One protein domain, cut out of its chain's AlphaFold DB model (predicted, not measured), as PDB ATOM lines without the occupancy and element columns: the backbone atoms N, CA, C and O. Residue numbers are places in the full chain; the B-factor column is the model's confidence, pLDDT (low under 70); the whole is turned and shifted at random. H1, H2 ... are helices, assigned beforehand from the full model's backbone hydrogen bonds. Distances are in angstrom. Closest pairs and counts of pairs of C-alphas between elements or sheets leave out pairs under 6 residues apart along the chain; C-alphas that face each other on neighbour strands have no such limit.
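What this domain is: This is residues 525 to 639 of the 696 residues of an uncharacterized protein of Stylonychia lemnae (UniProt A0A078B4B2). A long helix, H4, makes the spine of a loose, elongated shape, with H1, H2 and H3 clustered at the end where H4 begins and H5 beyond its other end, where residues 604 to 610 stick out. After H5 the chain folds back through H6, leaving an open frame with few contacts. The printed part has 115 residues with six named helices, in the order H1 to H6, and no named strand; its class is all helix. It is loose, with a radius of gyration of the C-alphas of 17.6 A, and spans 55 by 34 by 23 A.

Where its parts are: Find C-alpha 525 at (-23.597, 40.580, -61.999); from there H1, residues 525 to 542, runs 25.7 A. Go on to H2, residues 554 to 563, 14.6 A, and to H3, residues 565 to 571, 10.1 A. At C-alpha 574, (-0.303, 42.301, -56.778), begins H4, residues 574 to 596, the longest helix at 32.3 A. H5, residues 600 to 609, covers 14.0 A. H6, residues 615 to 633, covers 26.4 A, has a kink of 31 degrees near residue 624, and ends with C-alpha 633 at (0.828, 25.853, -79.957).

How they stand to each other: Start at H1, which touches H2 at a steep tilt of 47 degrees, opposite ways; the closest C-alphas, of Leu 530 and Phe 560, are 5.3 A apart. With residues 527 to 531 alone, H1 only just touches H3, with 3 pairs of C-alphas within 8 A, the closest being Glu 531 and Ala 567 at 7.5 A. H3 and H4 touch only at the corner, and only just, with 3 pairs within 8 A; they are about perpendicular at 81 degrees, and the C-alphas of Phe 571 and Phe 577 come closest, at 5.0 A. Residues 592 to 595 of H4 only just touch residues 621 to 628 of H6, with 3 pairs within 8 A; the closest C-alphas, of Arg 592 and His 628, are 7.3 A apart. H5 touches no helix. Every O i to N i+4 pair is within hydrogen-bond range in H1, H4, H5 and H6; H2 has 5 of 6, and H3 has 1 of 3 beside 3 of 4 O i to N i+3 pairs.

The domain as a whole: Look to Leu 562 and Gln 608 for the two C-alphas farthest apart, 54.9 A. Residues 614 to 620 stand free, like 604 to 610. The printed part has no cut; the link from H1 to H2, 11 residues, is long, and the others are tight. Mean pLDDT of the printed part is 84.2, and it is under 70 at 23 residues, among them 611 to 628.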
ATOM      1  N   ASP A 525     -23.723  41.421 -60.808       91.88
ATOM      2  CA  ASP A 525     -23.597  40.580 -61.999       91.88
ATOM      3  C   ASP A 525     -22.961  41.312 -63.197       91.88
ATOM      4  O   ASP A 525     -22.181  40.719 -63.939       91.88
ATOM      5  N   GLU A 526     -23.250  42.606 -63.381       93.38
ATOM      6  CA  GLU A 526     -22.684  43.422 -64.466       93.38
ATOM      7  C   GLU A 526     -21.189  43.659 -64.217       93.38
ATOM      8  O   GLU A 526     -20.369  43.436 -65.107       93.38
ATOM      9  N   CYS A 527     -20.809  43.991 -62.978       95.69
ATOM     10  CA  CYS A 527     -19.398  44.117 -62.618       95.69
ATOM     11  C   CYS A 527     -18.627  42.803 -62.745       95.69
ATOM     12  O   CYS A 527     -17.463  42.832 -63.138       95.69
ATOM     13  N   PHE A 528     -19.256  41.667 -62.435       95.50
ATOM     14  CA  PHE A 528     -18.636  40.356 -62.601       95.50
ATOM     15  C   PHE A 528     -18.381  40.029 -64.081       95.50
ATOM     16  O   PHE A 528     -17.277  39.627 -64.439       95.50
ATOM     17  N   ALA A 529     -19.354  40.288 -64.960       95.88
ATOM     18  CA  ALA A 529     -19.184  40.087 -66.401       95.88
ATOM     19  C   ALA A 529     -18.109  41.015 -67.004       95.88
ATOM     20  O   ALA A 529     -17.306  40.599 -67.843       95.88
ATOM     21  N   LEU A 530     -18.062  42.278 -66.562       96.50
ATOM     22  CA  LEU A 530     -17.027  43.229 -66.974       96.50
ATOM     23  C   LEU A 530     -15.636  42.818 -66.471       96.50
ATOM     24  O   LEU A 530     -14.652  42.950 -67.202       96.50
ATOM     25  N   GLU A 531     -15.558  42.277 -65.256       96.75
ATOM     26  CA  GLU A 531     -14.332  41.726 -64.682       96.75
ATOM     27  C   GLU A 531     -13.814  40.516 -65.476       96.75
ATOM     28  O   GLU A 531     -12.618  40.432 -65.765       96.75
ATOM     29  N   GLU A 532     -14.699  39.603 -65.878       95.62
ATOM     30  CA  GLU A 532     -14.341  38.443 -66.701       95.62
ATOM     31  C   GLU A 532     -13.776  38.881 -68.061       95.62
ATOM     32  O   GLU A 532     -12.715  38.414 -68.491       95.62
ATOM     33  N   ASN A 533     -14.425  39.849 -68.719       96.12
ATOM     34  CA  ASN A 533     -13.906  40.431 -69.955       96.12
ATOM     35  C   ASN A 533     -12.540  41.108 -69.740       96.12
ATOM     36  O   ASN A 533     -11.641  40.941 -70.563       96.12
ATOM     37  N   TYR A 534     -12.354  41.827 -68.628       96.56
ATOM     38  CA  TYR A 534     -11.070  42.440 -68.278       96.56
ATOM     39  C   TYR A 534      -9.951  41.395 -68.136       96.56
ATOM     40  O   TYR A 534      -8.864  41.571 -68.695       96.56
ATOM     41  N   MET A 535     -10.229  40.268 -67.476       95.94
ATOM     42  CA  MET A 535      -9.287  39.150 -67.350       95.94
ATOM     43  C   MET A 535      -8.959  38.498 -68.691       95.94
ATOM     44  O   MET A 535      -7.783  38.271 -68.988       95.94
ATOM     45  N   ASN A 536      -9.971  38.262 -69.529       94.50
ATOM     46  CA  ASN A 536      -9.778  37.753 -70.886       94.50
ATOM     47  C   ASN A 536      -8.861  38.678 -71.699       94.50
ATOM     48  O   ASN A 536      -7.899  38.216 -72.311       94.50
ATOM     49  N   CYS A 537      -9.103  39.988 -71.650       95.44
ATOM     50  CA  CYS A 537      -8.281  40.991 -72.320       95.44
ATOM     51  C   CYS A 537      -6.830  41.008 -71.838       95.44
ATOM     52  O   CYS A 537      -5.906  41.001 -72.654       95.44
ATOM     53  N   LEU A 538      -6.611  41.002 -70.522       94.06
ATOM     54  CA  LEU A 538      -5.267  40.963 -69.948       94.06
ATOM     55  C   LEU A 538      -4.514  39.697 -70.355       94.06
ATOM     56  O   LEU A 538      -3.333  39.763 -70.699       94.06
ATOM     57  N   PHE A 539      -5.201  38.557 -70.359       91.75
ATOM     58  CA  PHE A 539      -4.610  37.286 -70.748       91.75
ATOM     59  C   PHE A 539      -4.264  37.241 -72.242       91.75
ATOM     60  O   PHE A 539      -3.165  36.823 -72.605       91.75
ATOM     61  N   GLN A 540      -5.152  37.724 -73.117       90.88
ATOM     62  CA  GLN A 540      -4.881  37.811 -74.558       90.88
ATOM     63  C   GLN A 540      -3.698  38.734 -74.860       90.88
ATOM     64  O   GLN A 540      -2.789  38.348 -75.601       90.88
ATOM     65  N   LYS A 541      -3.637  39.884 -74.179       92.25
ATOM     66  CA  LYS A 541      -2.505  40.809 -74.269       92.25
ATOM     67  C   LYS A 541      -1.199  40.167 -73.789       92.25
ATOM     68  O   LYS A 541      -0.169  40.312 -74.445       92.25
ATOM     69  N   ALA A 542      -1.232  39.417 -72.683       88.62
ATOM     70  CA  ALA A 542      -0.067  38.686 -72.175       88.62
ATOM     71  C   ALA A 542       0.435  37.619 -73.166       88.62
ATOM     72  O   ALA A 542       1.635  37.369 -73.259       88.62
ATOM     73  N   LEU A 543      -0.463  37.042 -73.969       86.38
ATOM     74  CA  LEU A 543      -0.135  36.108 -75.049       86.38
ATOM     75  C   LEU A 543       0.281  36.801 -76.362       86.38
ATOM     76  O   LEU A 543       0.288  36.158 -77.417       86.38
ATOM     77  N   LYS A 544       0.651  38.091 -76.316       86.06
ATOM     78  CA  LYS A 544       1.035  38.914 -77.479       86.06
ATOM     79  C   LYS A 544      -0.025  38.875 -78.595       86.06
ATOM     80  O   LYS A 544       0.330  38.785 -79.768       86.06
ATOM     81  N   ASP A 545      -1.308  38.849 -78.220       76.38
ATOM     82  CA  ASP A 545      -2.464  38.762 -79.124       76.38
ATOM     83  C   ASP A 545      -2.413  37.571 -80.103       76.38
ATOM     84  O   ASP A 545      -3.034  37.578 -81.165       76.38
ATOM     85  N   ARG A 546      -1.685  36.500 -79.756       77.88
ATOM     86  CA  ARG A 546      -1.582  35.292 -80.597       77.88
ATOM     87  C   ARG A 546      -2.829  34.399 -80.541       77.88
ATOM     88  O   ARG A 546      -2.868  33.333 -81.150       77.88
ATOM     89  N   THR A 547      -3.863  34.814 -79.817       74.56
ATOM     90  CA  THR A 547      -5.141  34.105 -79.755       74.56
ATOM     91  C   THR A 547      -5.959  34.362 -81.021       74.56
ATOM     92  O   THR A 547      -6.325  35.498 -81.294       74.56
ATOM     93  N   MET A 548      -6.293  33.312 -81.784       65.12
ATOM     94  CA  MET A 548      -7.096  33.447 -83.020       65.12
ATOM     95  C   MET A 548      -8.500  34.009 -82.768       65.12
ATOM     96  O   MET A 548      -9.079  34.622 -83.660       65.12
ATOM     97  N   ASN A 549      -9.041  33.787 -81.568       78.75
ATOM     98  CA  ASN A 549     -10.350  34.284 -81.179       78.75
ATOM     99  C   ASN A 549     -10.148  35.443 -80.209       78.75
ATOM    100  O   ASN A 549      -9.659  35.255 -79.092       78.75
ATOM    101  N   ASN A 550     -10.506  36.640 -80.659       79.00
ATOM    102  CA  ASN A 550     -10.553  37.806 -79.799       79.00
ATOM    103  C   ASN A 550     -11.822  37.714 -78.938       79.00
ATOM    104  O   ASN A 550     -12.922  37.965 -79.425       79.00
ATOM    105  N   ASN A 551     -11.659  37.306 -77.680       86.62
ATOM    106  CA  ASN A 551     -12.729  37.303 -76.682       86.62
ATOM    107  C   ASN A 551     -12.698  38.601 -75.866       86.62
ATOM    108  O   ASN A 551     -13.546  38.809 -75.003       86.62
ATOM    109  N   CYS A 552     -11.710  39.460 -76.119       94.19
ATOM    110  CA  CYS A 552     -11.570  40.743 -75.475       94.19
ATOM    111  C   CYS A 552     -12.435  41.797 -76.174       94.19
ATOM    112  O   CYS A 552     -12.153  42.232 -77.295       94.19
ATOM    113  N   VAL A 553     -13.468  42.274 -75.480       94.94
ATOM    114  CA  VAL A 553     -14.207  43.474 -75.884       94.94
ATOM    115  C   VAL A 553     -13.546  44.680 -75.222       94.94
ATOM    116  O   VAL A 553     -13.729  44.921 -74.028       94.94
ATOM    117  N   LEU A 554     -12.761  45.439 -75.992       93.69
ATOM    118  CA  LEU A 554     -11.970  46.559 -75.467       93.69
ATOM    119  C   LEU A 554     -12.844  47.642 -74.811       93.69
ATOM    120  O   LEU A 554     -12.484  48.160 -73.756       93.69
ATOM    121  N   ASP A 555     -14.014  47.931 -75.383       94.25
ATOM    122  CA  ASP A 555     -14.949  48.923 -74.835       94.25
ATOM    123  C   ASP A 555     -15.385  48.557 -73.410       94.25
ATOM    124  O   ASP A 555     -15.436  49.413 -72.529       94.25
ATOM    125  N   SER A 556     -15.622  47.269 -73.151       94.75
ATOM    126  CA  SER A 556     -16.016  46.757 -71.836       94.75
ATOM    127  C   SER A 556     -14.918  46.914 -70.777       94.75
ATOM    128  O   SER A 556     -15.232  46.977 -69.593       94.75
ATOM    129  N   ILE A 557     -13.641  47.054 -71.159       95.62
ATOM    130  CA  ILE A 557     -12.575  47.400 -70.201       95.62
ATOM    131  C   ILE A 557     -12.768  48.822 -69.673       95.62
ATOM    132  O   ILE A 557     -12.643  49.065 -68.473       95.62
ATOM    133  N   LEU A 558     -13.081  49.771 -70.559       95.25
ATOM    134  CA  LEU A 558     -13.318  51.150 -70.144       95.25
ATOM    135  C   LEU A 558     -14.525  51.219 -69.201       95.25
ATOM    136  O   LEU A 558     -14.449  51.866 -68.157       95.25
ATOM    137  N   TRP A 559     -15.598  50.492 -69.531       96.19
ATOM    138  CA  TRP A 559     -16.765  50.367 -68.656       96.19
ATOM    139  C   TRP A 559     -16.406  49.745 -67.309       96.19
ATOM    140  O   TRP A 559     -16.825  50.271 -66.287       96.19
ATOM    141  N   PHE A 560     -15.552  48.720 -67.265       97.25
ATOM    142  CA  PHE A 560     -15.107  48.121 -66.005       97.25
ATOM    143  C   PHE A 560     -14.442  49.136 -65.058       97.25
ATOM    144  O   PHE A 560     -14.765  49.182 -63.869       97.25
ATOM    145  N   HIS A 561     -13.560  49.994 -65.577       96.00
ATOM    146  CA  HIS A 561     -12.910  51.029 -64.766       96.00
ATOM    147  C   HIS A 561     -13.868  52.144 -64.316       96.00
ATOM    148  O   HIS A 561     -13.683  52.697 -63.231       96.00
ATOM    149  N   LEU A 562     -14.874  52.478 -65.131       95.88
ATOM    150  CA  LEU A 562     -15.835  53.546 -64.836       95.88
ATOM    151  C   LEU A 562     -16.969  53.088 -63.909       95.88
ATOM    152  O   LEU A 562     -17.323  53.798 -62.969       95.88
ATOM    153  N   GLU A 563     -17.532  51.912 -64.169       95.00
ATOM    154  CA  GLU A 563     -18.703  51.369 -63.475       95.00
ATOM    155  C   GLU A 563     -18.313  50.589 -62.216       95.00
ATOM    156  O   GLU A 563     -19.018  50.630 -61.207       95.00
ATOM    157  N   CYS A 564     -17.152  49.931 -62.222       97.06
ATOM    158  CA  CYS A 564     -16.736  49.029 -61.151       97.06
ATOM    159  C   CYS A 564     -15.378  49.422 -60.539       97.06
ATOM    160  O   CYS A 564     -14.505  48.564 -60.378       97.06
ATOM    161  N   PRO A 565     -15.179  50.684 -60.101       95.94
ATOM    162  CA  PRO A 565     -13.869  51.181 -59.669       95.94
ATOM    163  C   PRO A 565     -13.290  50.404 -58.479       95.94
ATOM    164  O   PRO A 565     -12.086  50.189 -58.412       95.94
ATOM    165  N   LYS A 566     -14.140  49.908 -57.566       95.25
ATOM    166  CA  LYS A 566     -13.715  49.067 -56.428       95.25
ATOM    167  C   LYS A 566     -13.248  47.669 -56.845       95.25
ATOM    168  O   LYS A 566     -12.510  47.028 -56.104       95.25
ATOM    169  N   ALA A 567     -13.755  47.141 -57.958       95.50
ATOM    170  CA  ALA A 567     -13.306  45.861 -58.500       95.50
ATOM    171  C   ALA A 567     -12.033  46.061 -59.323       95.50
ATOM    172  O   ALA A 567     -11.100  45.275 -59.177       95.50
ATOM    173  N   ALA A 568     -11.969  47.147 -60.097       96.44
ATOM    174  CA  ALA A 568     -10.787  47.554 -60.842       96.44
ATOM    175  C   ALA A 568      -9.583  47.815 -59.925       96.44
ATOM    176  O   ALA A 568      -8.519  47.259 -60.167       96.44
ATOM    177  N   SER A 569      -9.763  48.535 -58.813       96.31
ATOM    178  CA  SER A 569      -8.674  48.827 -57.869       96.31
ATOM    179  C   SER A 569      -8.071  47.573 -57.224       96.31
ATOM    180  O   SER A 569      -6.923  47.576 -56.801       96.31
ATOM    181  N   LYS A 570      -8.819  46.463 -57.160       95.69
ATOM    182  CA  LYS A 570      -8.286  45.177 -56.677       95.69
ATOM    183  C   LYS A 570      -7.270  44.568 -57.640       95.69
ATOM    184  O   LYS A 570      -6.534  43.674 -57.236       95.69
ATOM    185  N   PHE A 571      -7.265  44.981 -58.904       94.62
ATOM    186  CA  PHE A 571      -6.261  44.542 -59.868       94.62
ATOM    187  C   PHE A 571      -4.939  45.300 -59.721       94.62
ATOM    188  O   PHE A 571      -3.923  44.783 -60.179       94.62
ATOM    189  N   ASP A 572      -4.930  46.441 -59.026       93.38
ATOM    190  CA  ASP A 572      -3.698  47.154 -58.666       93.38
ATOM    191  C   ASP A 572      -2.931  46.420 -57.549       93.38
ATOM    192  O   ASP A 572      -1.703  46.489 -57.472       93.38
ATOM    193  N   ASP A 573      -3.635  45.651 -56.707       96.62
ATOM    194  CA  ASP A 573      -3.021  44.831 -55.665       96.62
ATOM    195  C   ASP A 573      -2.347  43.582 -56.267       96.62
ATOM    196  O   ASP A 573      -3.037  42.675 -56.755       96.62
ATOM    197  N   PRO A 574      -1.016  43.408 -56.137       94.38
ATOM    198  CA  PRO A 574      -0.303  42.301 -56.778       94.38
ATOM    199  C   PRO A 574      -0.728  40.927 -56.240       94.38
ATOM    200  O   PRO A 574      -0.661  39.924 -56.952       94.38
ATOM    201  N   ILE A 575      -1.165  40.854 -54.980       95.81
ATOM    202  CA  ILE A 575      -1.631  39.610 -54.352       95.81
ATOM    203  C   ILE A 575      -2.999  39.212 -54.911       95.81
ATOM    204  O   ILE A 575      -3.216  38.046 -55.251       95.81
ATOM    205  N   THR A 576      -3.916  40.172 -55.015       93.19
ATOM    206  CA  THR A 576      -5.270  39.935 -55.518       93.19
ATOM    207  C   THR A 576      -5.243  39.630 -57.010       93.19
ATOM    208  O   THR A 576      -5.882  38.670 -57.438       93.19
ATOM    209  N   PHE A 577      -4.422  40.356 -57.771       94.50
ATOM    210  CA  PHE A 577      -4.139  40.059 -59.171       94.50
ATOM    211  C   PHE A 577      -3.658  38.614 -59.355       94.50
ATOM    212  O   PHE A 577      -4.268  37.850 -60.099       94.50
ATOM    213  N   LYS A 578      -2.618  38.192 -58.616       94.31
ATOM    214  CA  LYS A 578      -2.088  36.819 -58.694       94.31
ATOM    215  C   LYS A 578      -3.140  35.756 -58.374       94.31
ATOM    216  O   LYS A 578      -3.187  34.743 -59.066       94.31
ATOM    217  N   ARG A 579      -3.981  35.978 -57.356       95.69
ATOM    218  CA  ARG A 579      -5.087  35.062 -57.021       95.69
ATOM    219  C   ARG A 579      -6.102  34.965 -58.156       95.69
ATOM    220  O   ARG A 579      -6.381  33.863 -58.605       95.69
ATOM    221  N   LYS A 580      -6.574  36.099 -58.679       94.25
ATOM    222  CA  LYS A 580      -7.543  36.113 -59.783       94.25
ATOM    223  C   LYS A 580      -6.995  35.475 -61.056       94.25
ATOM    224  O   LYS A 580      -7.704  34.720 -61.704       94.25
ATOM    225  N   VAL A 581      -5.730  35.727 -61.396       93.38
ATOM    226  CA  VAL A 581      -5.066  35.070 -62.536       93.38
ATOM    227  C   VAL A 581      -4.984  33.561 -62.325       93.38
ATOM    228  O   VAL A 581      -5.272  32.803 -63.246       93.38
ATOM    229  N   HIS A 582      -4.614  33.114 -61.126       93.81
ATOM    230  CA  HIS A 582      -4.574  31.691 -60.802       93.81
ATOM    231  C   HIS A 582      -5.956  31.037 -60.930       93.81
ATOM    232  O   HIS A 582      -6.072  29.992 -61.568       93.81
ATOM    233  N   ASP A 583      -6.994  31.662 -60.371       93.88
ATOM    234  CA  ASP A 583      -8.364  31.146 -60.405       93.88
ATOM    235  C   ASP A 583      -8.912  31.120 -61.838       93.88
ATOM    236  O   ASP A 583      -9.462  30.108 -62.266       93.88
ATOM    237  N   PHE A 584      -8.639  32.167 -62.619       92.88
ATOM    238  CA  PHE A 584      -8.971  32.224 -64.040       92.88
ATOM    239  C   PHE A 584      -8.285  31.100 -64.835       92.88
ATOM    240  O   PHE A 584      -8.930  30.399 -65.609       92.88
ATOM    241  N   ILE A 585      -6.985  30.859 -64.625       91.56
ATOM    242  CA  ILE A 585      -6.272  29.752 -65.287       91.56
ATOM    243  C   ILE A 585      -6.838  28.395 -64.851       91.56
ATOM    244  O   ILE A 585      -6.959  27.490 -65.680       91.56
ATOM    245  N   ALA A 586      -7.181  28.233 -63.572       92.88
ATOM    246  CA  ALA A 586      -7.777  27.006 -63.053       92.88
ATOM    247  C   ALA A 586      -9.156  26.735 -63.675       92.88
ATOM    248  O   ALA A 586      -9.443  25.594 -64.034       92.88
ATOM    249  N   GLU A 587      -9.970  27.772 -63.868       90.81
ATOM    250  CA  GLU A 587     -11.259  27.694 -64.554       90.81
ATOM    251  C   GLU A 587     -11.099  27.356 -66.042       90.81
ATOM    252  O   GLU A 587     -11.703  26.405 -66.535       90.81
ATOM    253  N   GLN A 588     -10.202  28.037 -66.759       87.88
ATOM    254  CA  GLN A 588      -9.913  27.701 -68.159       87.88
ATOM    255  C   GLN A 588      -9.394  26.262 -68.302       87.88
ATOM    256  O   GLN A 588      -9.731  25.548 -69.252       87.88
ATOM    257  N   LYS A 589      -8.598  25.801 -67.332       89.12
ATOM    258  CA  LYS A 589      -8.126  24.418 -67.270       89.12
ATOM    259  C   LYS A 589      -9.267  23.436 -66.994       89.12
ATOM    260  O   LYS A 589      -9.299  22.400 -67.651       89.12
ATOM    261  N   SER A 590     -10.191  23.734 -66.083       90.75
ATOM    262  CA  SER A 590     -11.317  22.840 -65.778       90.75
ATOM    263  C   SER A 590     -12.293  22.737 -66.952       90.75
ATOM    264  O   SER A 590     -12.716  21.634 -67.294       90.75
ATOM    265  N   ILE A 591     -12.563  23.847 -67.647       85.50
ATOM    266  CA  ILE A 591     -13.345  23.868 -68.891       85.50
ATOM    267  C   ILE A 591     -12.655  23.004 -69.952       85.50
ATOM    268  O   ILE A 591     -13.291  22.152 -70.576       85.50
ATOM    269  N   ARG A 592     -11.334  23.156 -70.114       81.25
ATOM    270  CA  ARG A 592     -10.530  22.324 -71.024       81.25
ATOM    271  C   ARG A 592     -10.603  20.843 -70.663       81.25
ATOM    272  O   ARG A 592     -10.769  20.012 -71.552       81.25
ATOM    273  N   GLU A 593     -10.453  20.504 -69.388       86.94
ATOM    274  CA  GLU A 593     -10.551  19.124 -68.914       86.94
ATOM    275  C   GLU A 593     -11.950  18.559 -69.157       86.94
ATOM    276  O   GLU A 593     -12.037  17.437 -69.635       86.94
ATOM    277  N   GLY A 594     -13.011  19.348 -68.964       86.44
ATOM    278  CA  GLY A 594     -14.390  18.960 -69.272       86.44
ATOM    279  C   GLY A 594     -14.633  18.682 -70.760       86.44
ATOM    280  O   GLY A 594     -15.268  17.686 -71.110       86.44
ATOM    281  N   ILE A 595     -14.081  19.513 -71.649       80.19
ATOM    282  CA  ILE A 595     -14.171  19.317 -73.110       80.19
ATOM    283  C   ILE A 595     -13.375  18.081 -73.550       80.19
ATOM    284  O   ILE A 595     -13.804  17.326 -74.429       80.19
ATOM    285  N   ASN A 596     -12.199  17.872 -72.955       80.50
ATOM    286  CA  ASN A 596     -11.316  16.763 -73.300       80.50
ATOM    287  C   ASN A 596     -11.741  15.444 -72.649       80.50
ATOM    288  O   ASN A 596     -11.500  14.381 -73.226       80.50
ATOM    289  N   SER A 597     -12.426  15.491 -71.507       84.75
ATOM    290  CA  SER A 597     -13.118  14.356 -70.908       84.75
ATOM    291  C   SER A 597     -14.396  14.066 -71.689       84.75
ATOM    292  O   SER A 597     -15.506  14.112 -71.162       84.75
ATOM    293  N   ILE A 598     -14.250  13.754 -72.976       75.56
ATOM    294  CA  ILE A 598     -15.289  13.054 -73.720       75.56
ATOM    295  C   ILE A 598     -15.588  11.807 -72.897       75.56
ATOM    296  O   ILE A 598     -14.707  10.955 -72.744       75.56
ATOM    297  N   SER A 599     -16.786  11.739 -72.309       78.06
ATOM    298  CA  SER A 599     -17.084  10.674 -71.360       78.06
ATOM    299  C   SER A 599     -16.831   9.320 -72.022       78.06
ATOM    300  O   SER A 599     -17.037   9.133 -73.228       78.06
ATOM    301  N   THR A 600     -16.335   8.363 -71.243       81.25
ATOM    302  CA  THR A 600     -16.158   6.982 -71.708       81.25
ATOM    303  C   THR A 600     -17.456   6.443 -72.307       81.25
ATOM    304  O   THR A 600     -17.408   5.730 -73.306       81.25
ATOM    305  N   ASP A 601     -18.604   6.879 -71.785       78.94
ATOM    306  CA  ASP A 601     -19.927   6.589 -72.333       78.94
ATOM    307  C   ASP A 601     -20.160   7.228 -73.702       78.94
ATOM    308  O   ASP A 601     -20.670   6.553 -74.590       78.94
ATOM    309  N   PHE A 602     -19.747   8.476 -73.938       81.50
ATOM    310  CA  PHE A 602     -19.833   9.082 -75.270       81.50
ATOM    311  C   PHE A 602     -18.948   8.340 -76.274       81.50
ATOM    312  O   PHE A 602     -19.386   8.049 -77.387       81.50
ATOM    313  N   ASN A 603     -17.725   7.966 -75.887       85.25
ATOM    314  CA  ASN A 603     -16.850   7.154 -76.738       85.25
ATOM    315  C   ASN A 603     -17.447   5.763 -77.004       85.25
ATOM    316  O   ASN A 603     -17.389   5.271 -78.132       85.25
ATOM    317  N   ARG A 604     -18.082   5.158 -75.997       82.19
ATOM    318  CA  ARG A 604     -18.781   3.874 -76.116       82.19
ATOM    319  C   ARG A 604     -20.015   3.975 -77.013       82.19
ATOM    320  O   ARG A 604     -20.191   3.121 -77.875       82.19
ATOM    321  N   LEU A 605     -20.825   5.023 -76.876       81.12
ATOM    322  CA  LEU A 605     -21.973   5.303 -77.744       81.12
ATOM    323  C   LEU A 605     -21.524   5.577 -79.179       81.12
ATOM    324  O   LEU A 605     -22.106   5.046 -80.122       81.12
ATOM    325  N   LYS A 606     -20.445   6.343 -79.354       84.88
ATOM    326  CA  LYS A 606     -19.842   6.599 -80.661       84.88
ATOM    327  C   LYS A 606     -19.372   5.304 -81.325       84.88
ATOM    328  O   LYS A 606     -19.634   5.116 -82.509       84.88
ATOM    329  N   ALA A 607     -18.739   4.405 -80.572       88.75
ATOM    330  CA  ALA A 607     -18.322   3.097 -81.068       88.75
ATOM    331  C   ALA A 607     -19.516   2.175 -81.377       88.75
ATOM    332  O   ALA A 607     -19.522   1.507 -82.408       88.75
ATOM    333  N   GLN A 608     -20.536   2.154 -80.513       88.94
ATOM    334  CA  GLN A 608     -21.674   1.240 -80.624       88.94
ATOM    335  C   GLN A 608     -22.678   1.652 -81.707       88.94
ATOM    336  O   GLN A 608     -23.246   0.791 -82.375       88.94
ATOM    337  N   PHE A 609     -22.892   2.952 -81.899       86.56
ATOM    338  CA  PHE A 609     -23.905   3.484 -82.815       86.56
ATOM    339  C   PHE A 609     -23.305   4.170 -84.045       86.56
ATOM    340  O   PHE A 609     -24.026   4.827 -84.791       86.56
ATOM    341  N   GLY A 610     -21.989   4.040 -84.261       80.94
ATOM    342  CA  GLY A 610     -21.287   4.753 -85.331       80.94
ATOM    343  C   GLY A 610     -21.497   6.262 -85.227       80.94
ATOM    344  O   GLY A 610     -21.686   6.914 -86.248       80.94
ATOM    345  N   GLY A 611     -21.542   6.771 -83.987       67.25
ATOM    346  CA  GLY A 611     -22.105   8.063 -83.612       67.25
ATOM    347  C   GLY A 611     -21.691   9.169 -84.566       67.25
ATOM    348  O   GLY A 611     -20.591   9.722 -84.467       67.25
ATOM    349  N   VAL A 612     -22.596   9.492 -85.486       63.78
ATOM    350  CA  VAL A 612     -22.552  10.735 -86.236       63.78
ATOM    351  C   VAL A 612     -22.922  11.782 -85.204       63.78
ATOM    352  O   VAL A 612     -24.092  11.941 -84.872       63.78
ATOM    353  N   ALA A 613     -21.905  12.407 -84.607       65.56
ATOM    354  CA  ALA A 613     -22.126  13.587 -83.789       65.56
ATOM    355  C   ALA A 613     -22.963  14.546 -84.633       65.56
ATOM    356  O   ALA A 613     -22.626  14.790 -85.801       65.56
ATOM    357  N   TYR A 614     -24.085  14.994 -84.078       67.69
ATOM    358  CA  TYR A 614     -24.968  15.876 -84.808       67.69
ATOM    359  C   TYR A 614     -24.163  17.111 -85.255       67.69
ATOM    360  O   TYR A 614     -23.276  17.563 -84.522       67.69
ATOM    361  N   PRO A 615     -24.373  17.616 -86.482       66.50
ATOM    362  CA  PRO A 615     -23.565  18.702 -87.036       66.50
ATOM    363  C   PRO A 615     -23.455  19.923 -86.109       66.50
ATOM    364  O   PRO A 615     -22.401  20.557 -86.071       66.50
ATOM    365  N   GLU A 616     -24.513  20.213 -85.357       68.06
ATOM    366  CA  GLU A 616     -24.591  21.227 -84.306       68.06
ATOM    367  C   GLU A 616     -23.572  20.997 -83.172       68.06
ATOM    368  O   GLU A 616     -22.748  21.874 -82.909       68.06
ATOM    369  N   ASP A 617     -23.512  19.793 -82.599       62.53
ATOM    370  CA  ASP A 617     -22.581  19.434 -81.516       62.53
ATOM    371  C   ASP A 617     -21.111  19.466 -81.976       62.53
ATOM    372  O   ASP A 617     -20.179  19.691 -81.194       62.53
ATOM    373  N   VAL A 618     -20.874  19.226 -83.270       62.12
ATOM    374  CA  VAL A 618     -19.537  19.300 -83.881       62.12
ATOM    375  C   VAL A 618     -19.084  20.753 -84.060       62.12
ATOM    376  O   VAL A 618     -17.878  21.014 -84.038       62.12
ATOM    377  N   GLN A 619     -20.008  21.699 -84.250       62.09
ATOM    378  CA  GLN A 619     -19.675  23.114 -84.445       62.09
ATOM    379  C   GLN A 619     -19.296  23.806 -83.132       62.09
ATOM    380  O   GLN A 619     -18.243  24.449 -83.096       62.09
ATOM    381  N   GLU A 620     -20.063  23.612 -82.054       59.91
ATOM    382  CA  GLU A 620     -19.731  24.175 -80.730       59.91
ATOM    383  C   GLU A 620     -18.381  23.653 -80.220       59.91
ATOM    384  O   GLU A 620     -17.511  24.422 -79.801       59.91
ATOM    385  N   ASN A 621     -18.130  22.351 -80.383       60.72
ATOM    386  CA  ASN A 621     -16.851  21.758 -79.999       60.72
ATOM    387  C   ASN A 621     -15.668  22.263 -80.835       60.72
ATOM    388  O   ASN A 621     -14.540  22.262 -80.345       60.72
ATOM    389  N   LYS A 622     -15.873  22.686 -82.088       66.06
ATOM    390  CA  LYS A 622     -14.775  23.192 -82.929       66.06
ATOM    391  C   LYS A 622     -14.269  24.551 -82.461       66.06
ATOM    392  O   LYS A 622     -13.059  24.743 -82.463       66.06
ATOM    393  N   GLN A 623     -15.146  25.465 -82.048       61.38
ATOM    394  CA  GLN A 623     -14.721  26.785 -81.562       61.38
ATOM    395  C   GLN A 623     -13.935  26.668 -80.249       61.38
ATOM    396  O   GLN A 623     -12.868  27.266 -80.105       61.38
ATOM    397  N   LEU A 624     -14.407  25.817 -79.335       63.97
ATOM    398  CA  LEU A 624     -13.730  25.541 -78.068       63.97
ATOM    399  C   LEU A 624     -12.405  24.779 -78.261       63.97
ATOM    400  O   LEU A 624     -11.400  25.108 -77.630       63.97
ATOM    401  N   ARG A 625     -12.353  23.811 -79.190       65.19
ATOM    402  CA  ARG A 625     -11.103  23.111 -79.548       65.19
ATOM    403  C   ARG A 625     -10.082  24.015 -80.227       65.19
ATOM    404  O   ARG A 625      -8.897  23.855 -79.971       65.19
ATOM    405  N   GLN A 626     -10.508  24.976 -81.048       68.56
ATOM    406  CA  GLN A 626      -9.582  25.923 -81.678       68.56
ATOM    407  C   GLN A 626      -8.796  26.708 -80.629       68.56
ATOM    408  O   GLN A 626      -7.575  26.792 -80.735       68.56
ATOM    409  N   PHE A 627      -9.461  27.206 -79.582       62.47
ATOM    410  CA  PHE A 627      -8.778  27.882 -78.476       62.47
ATOM    411  C   PHE A 627      -7.734  26.973 -77.812       62.47
ATOM    412  O   PHE A 627      -6.610  27.393 -77.533       62.47
ATOM    413  N   HIS A 628      -8.081  25.699 -77.632       65.06
ATOM    414  CA  HIS A 628      -7.187  24.705 -77.063       65.06
ATOM    415  C   HIS A 628      -5.956  24.431 -77.946       65.06
ATOM    416  O   HIS A 628      -4.834  24.431 -77.428       65.06
ATOM    417  N   ASP A 629      -6.142  24.226 -79.249       73.44
ATOM    418  CA  ASP A 629      -5.046  23.964 -80.185       73.44
ATOM    419  C   ASP A 629      -4.062  25.144 -80.223       73.44
ATOM    420  O   ASP A 629      -2.848  24.946 -80.273       73.44
ATOM    421  N   ILE A 630      -4.574  26.373 -80.119       68.50
ATOM    422  CA  ILE A 630      -3.772  27.602 -80.067       68.50
ATOM    423  C   ILE A 630      -3.003  27.700 -78.750       68.50
ATOM    424  O   ILE A 630      -1.804  27.978 -78.753       68.50
ATOM    425  N   PHE A 631      -3.664  27.434 -77.620       71.56
ATOM    426  CA  PHE A 631      -3.000  27.439 -76.318       71.56
ATOM    427  C   PHE A 631      -1.880  26.398 -76.254       71.56
ATOM    428  O   PHE A 631      -0.822  26.655 -75.688       71.56
ATOM    429  N   GLU A 632      -2.065  25.228 -76.869       73.75
ATOM    430  CA  GLU A 632      -0.988  24.246 -76.970       73.75
ATOM    431  C   GLU A 632       0.141  24.688 -77.895       73.75
ATOM    432  O   GLU A 632       1.302  24.463 -77.556       73.75
ATOM    433  N   GLN A 633      -0.174  25.308 -79.035       75.31
ATOM    434  CA  GLN A 633       0.828  25.853 -79.957       75.31
ATOM    435  C   GLN A 633       1.667  26.968 -79.325       75.31
ATOM    436  O   GLN A 633       2.828  27.124 -79.691       75.31
ATOM    437  N   HIS A 634       1.102  27.713 -78.375       67.31
ATOM    438  CA  HIS A 634       1.786  28.782 -77.642       67.31
ATOM    439  C   HIS A 634       2.166  28.403 -76.212       67.31
ATOM    440  O   HIS A 634       2.600  29.257 -75.442       67.31
ATOM    441  N   SER A 635       2.026  27.127 -75.845       66.88
ATOM    442  CA  SER A 635       2.462  26.657 -74.540       66.88
ATOM    443  C   SER A 635       3.981  26.819 -74.441       66.88
ATOM    444  O   SER A 635       4.687  26.346 -75.340       66.88
ATOM    445  N   PRO A 636       4.508  27.381 -73.336       63.94
ATOM    446  CA  PRO A 636       5.950  27.480 -73.101       63.94
ATOM    447  C   PRO A 636       6.681  26.135 -73.227       63.94
ATOM    448  O   PRO A 636       7.874  26.097 -73.495       63.94
ATOM    449  N   ILE A 637       5.957  25.020 -73.065       73.00
ATOM    450  CA  ILE A 637       6.487  23.661 -73.220       73.00
ATOM    451  C   ILE A 637       6.745  23.313 -74.696       73.00
ATOM    452  O   ILE A 637       7.736  22.651 -74.994       73.00
ATOM    453  N   LYS A 638       5.860  23.715 -75.625       72.00
ATOM    454  CA  LYS A 638       5.994  23.395 -77.062       72.00
ATOM    455  C   LYS A 638       6.824  24.431 -77.816       72.00
ATOM    456  O   LYS A 638       7.538  24.072 -78.748       72.00
ATOM    457  N   THR A 639       6.736  25.695 -77.411       72.12
ATOM    458  CA  THR A 639       7.560  26.791 -77.928       72.12
ATOM    459  C   THR A 639       8.316  27.418 -76.762       72.12
ATOM    460  O   THR A 639       7.873  28.454 -76.255       72.12
TER     461      THR A 639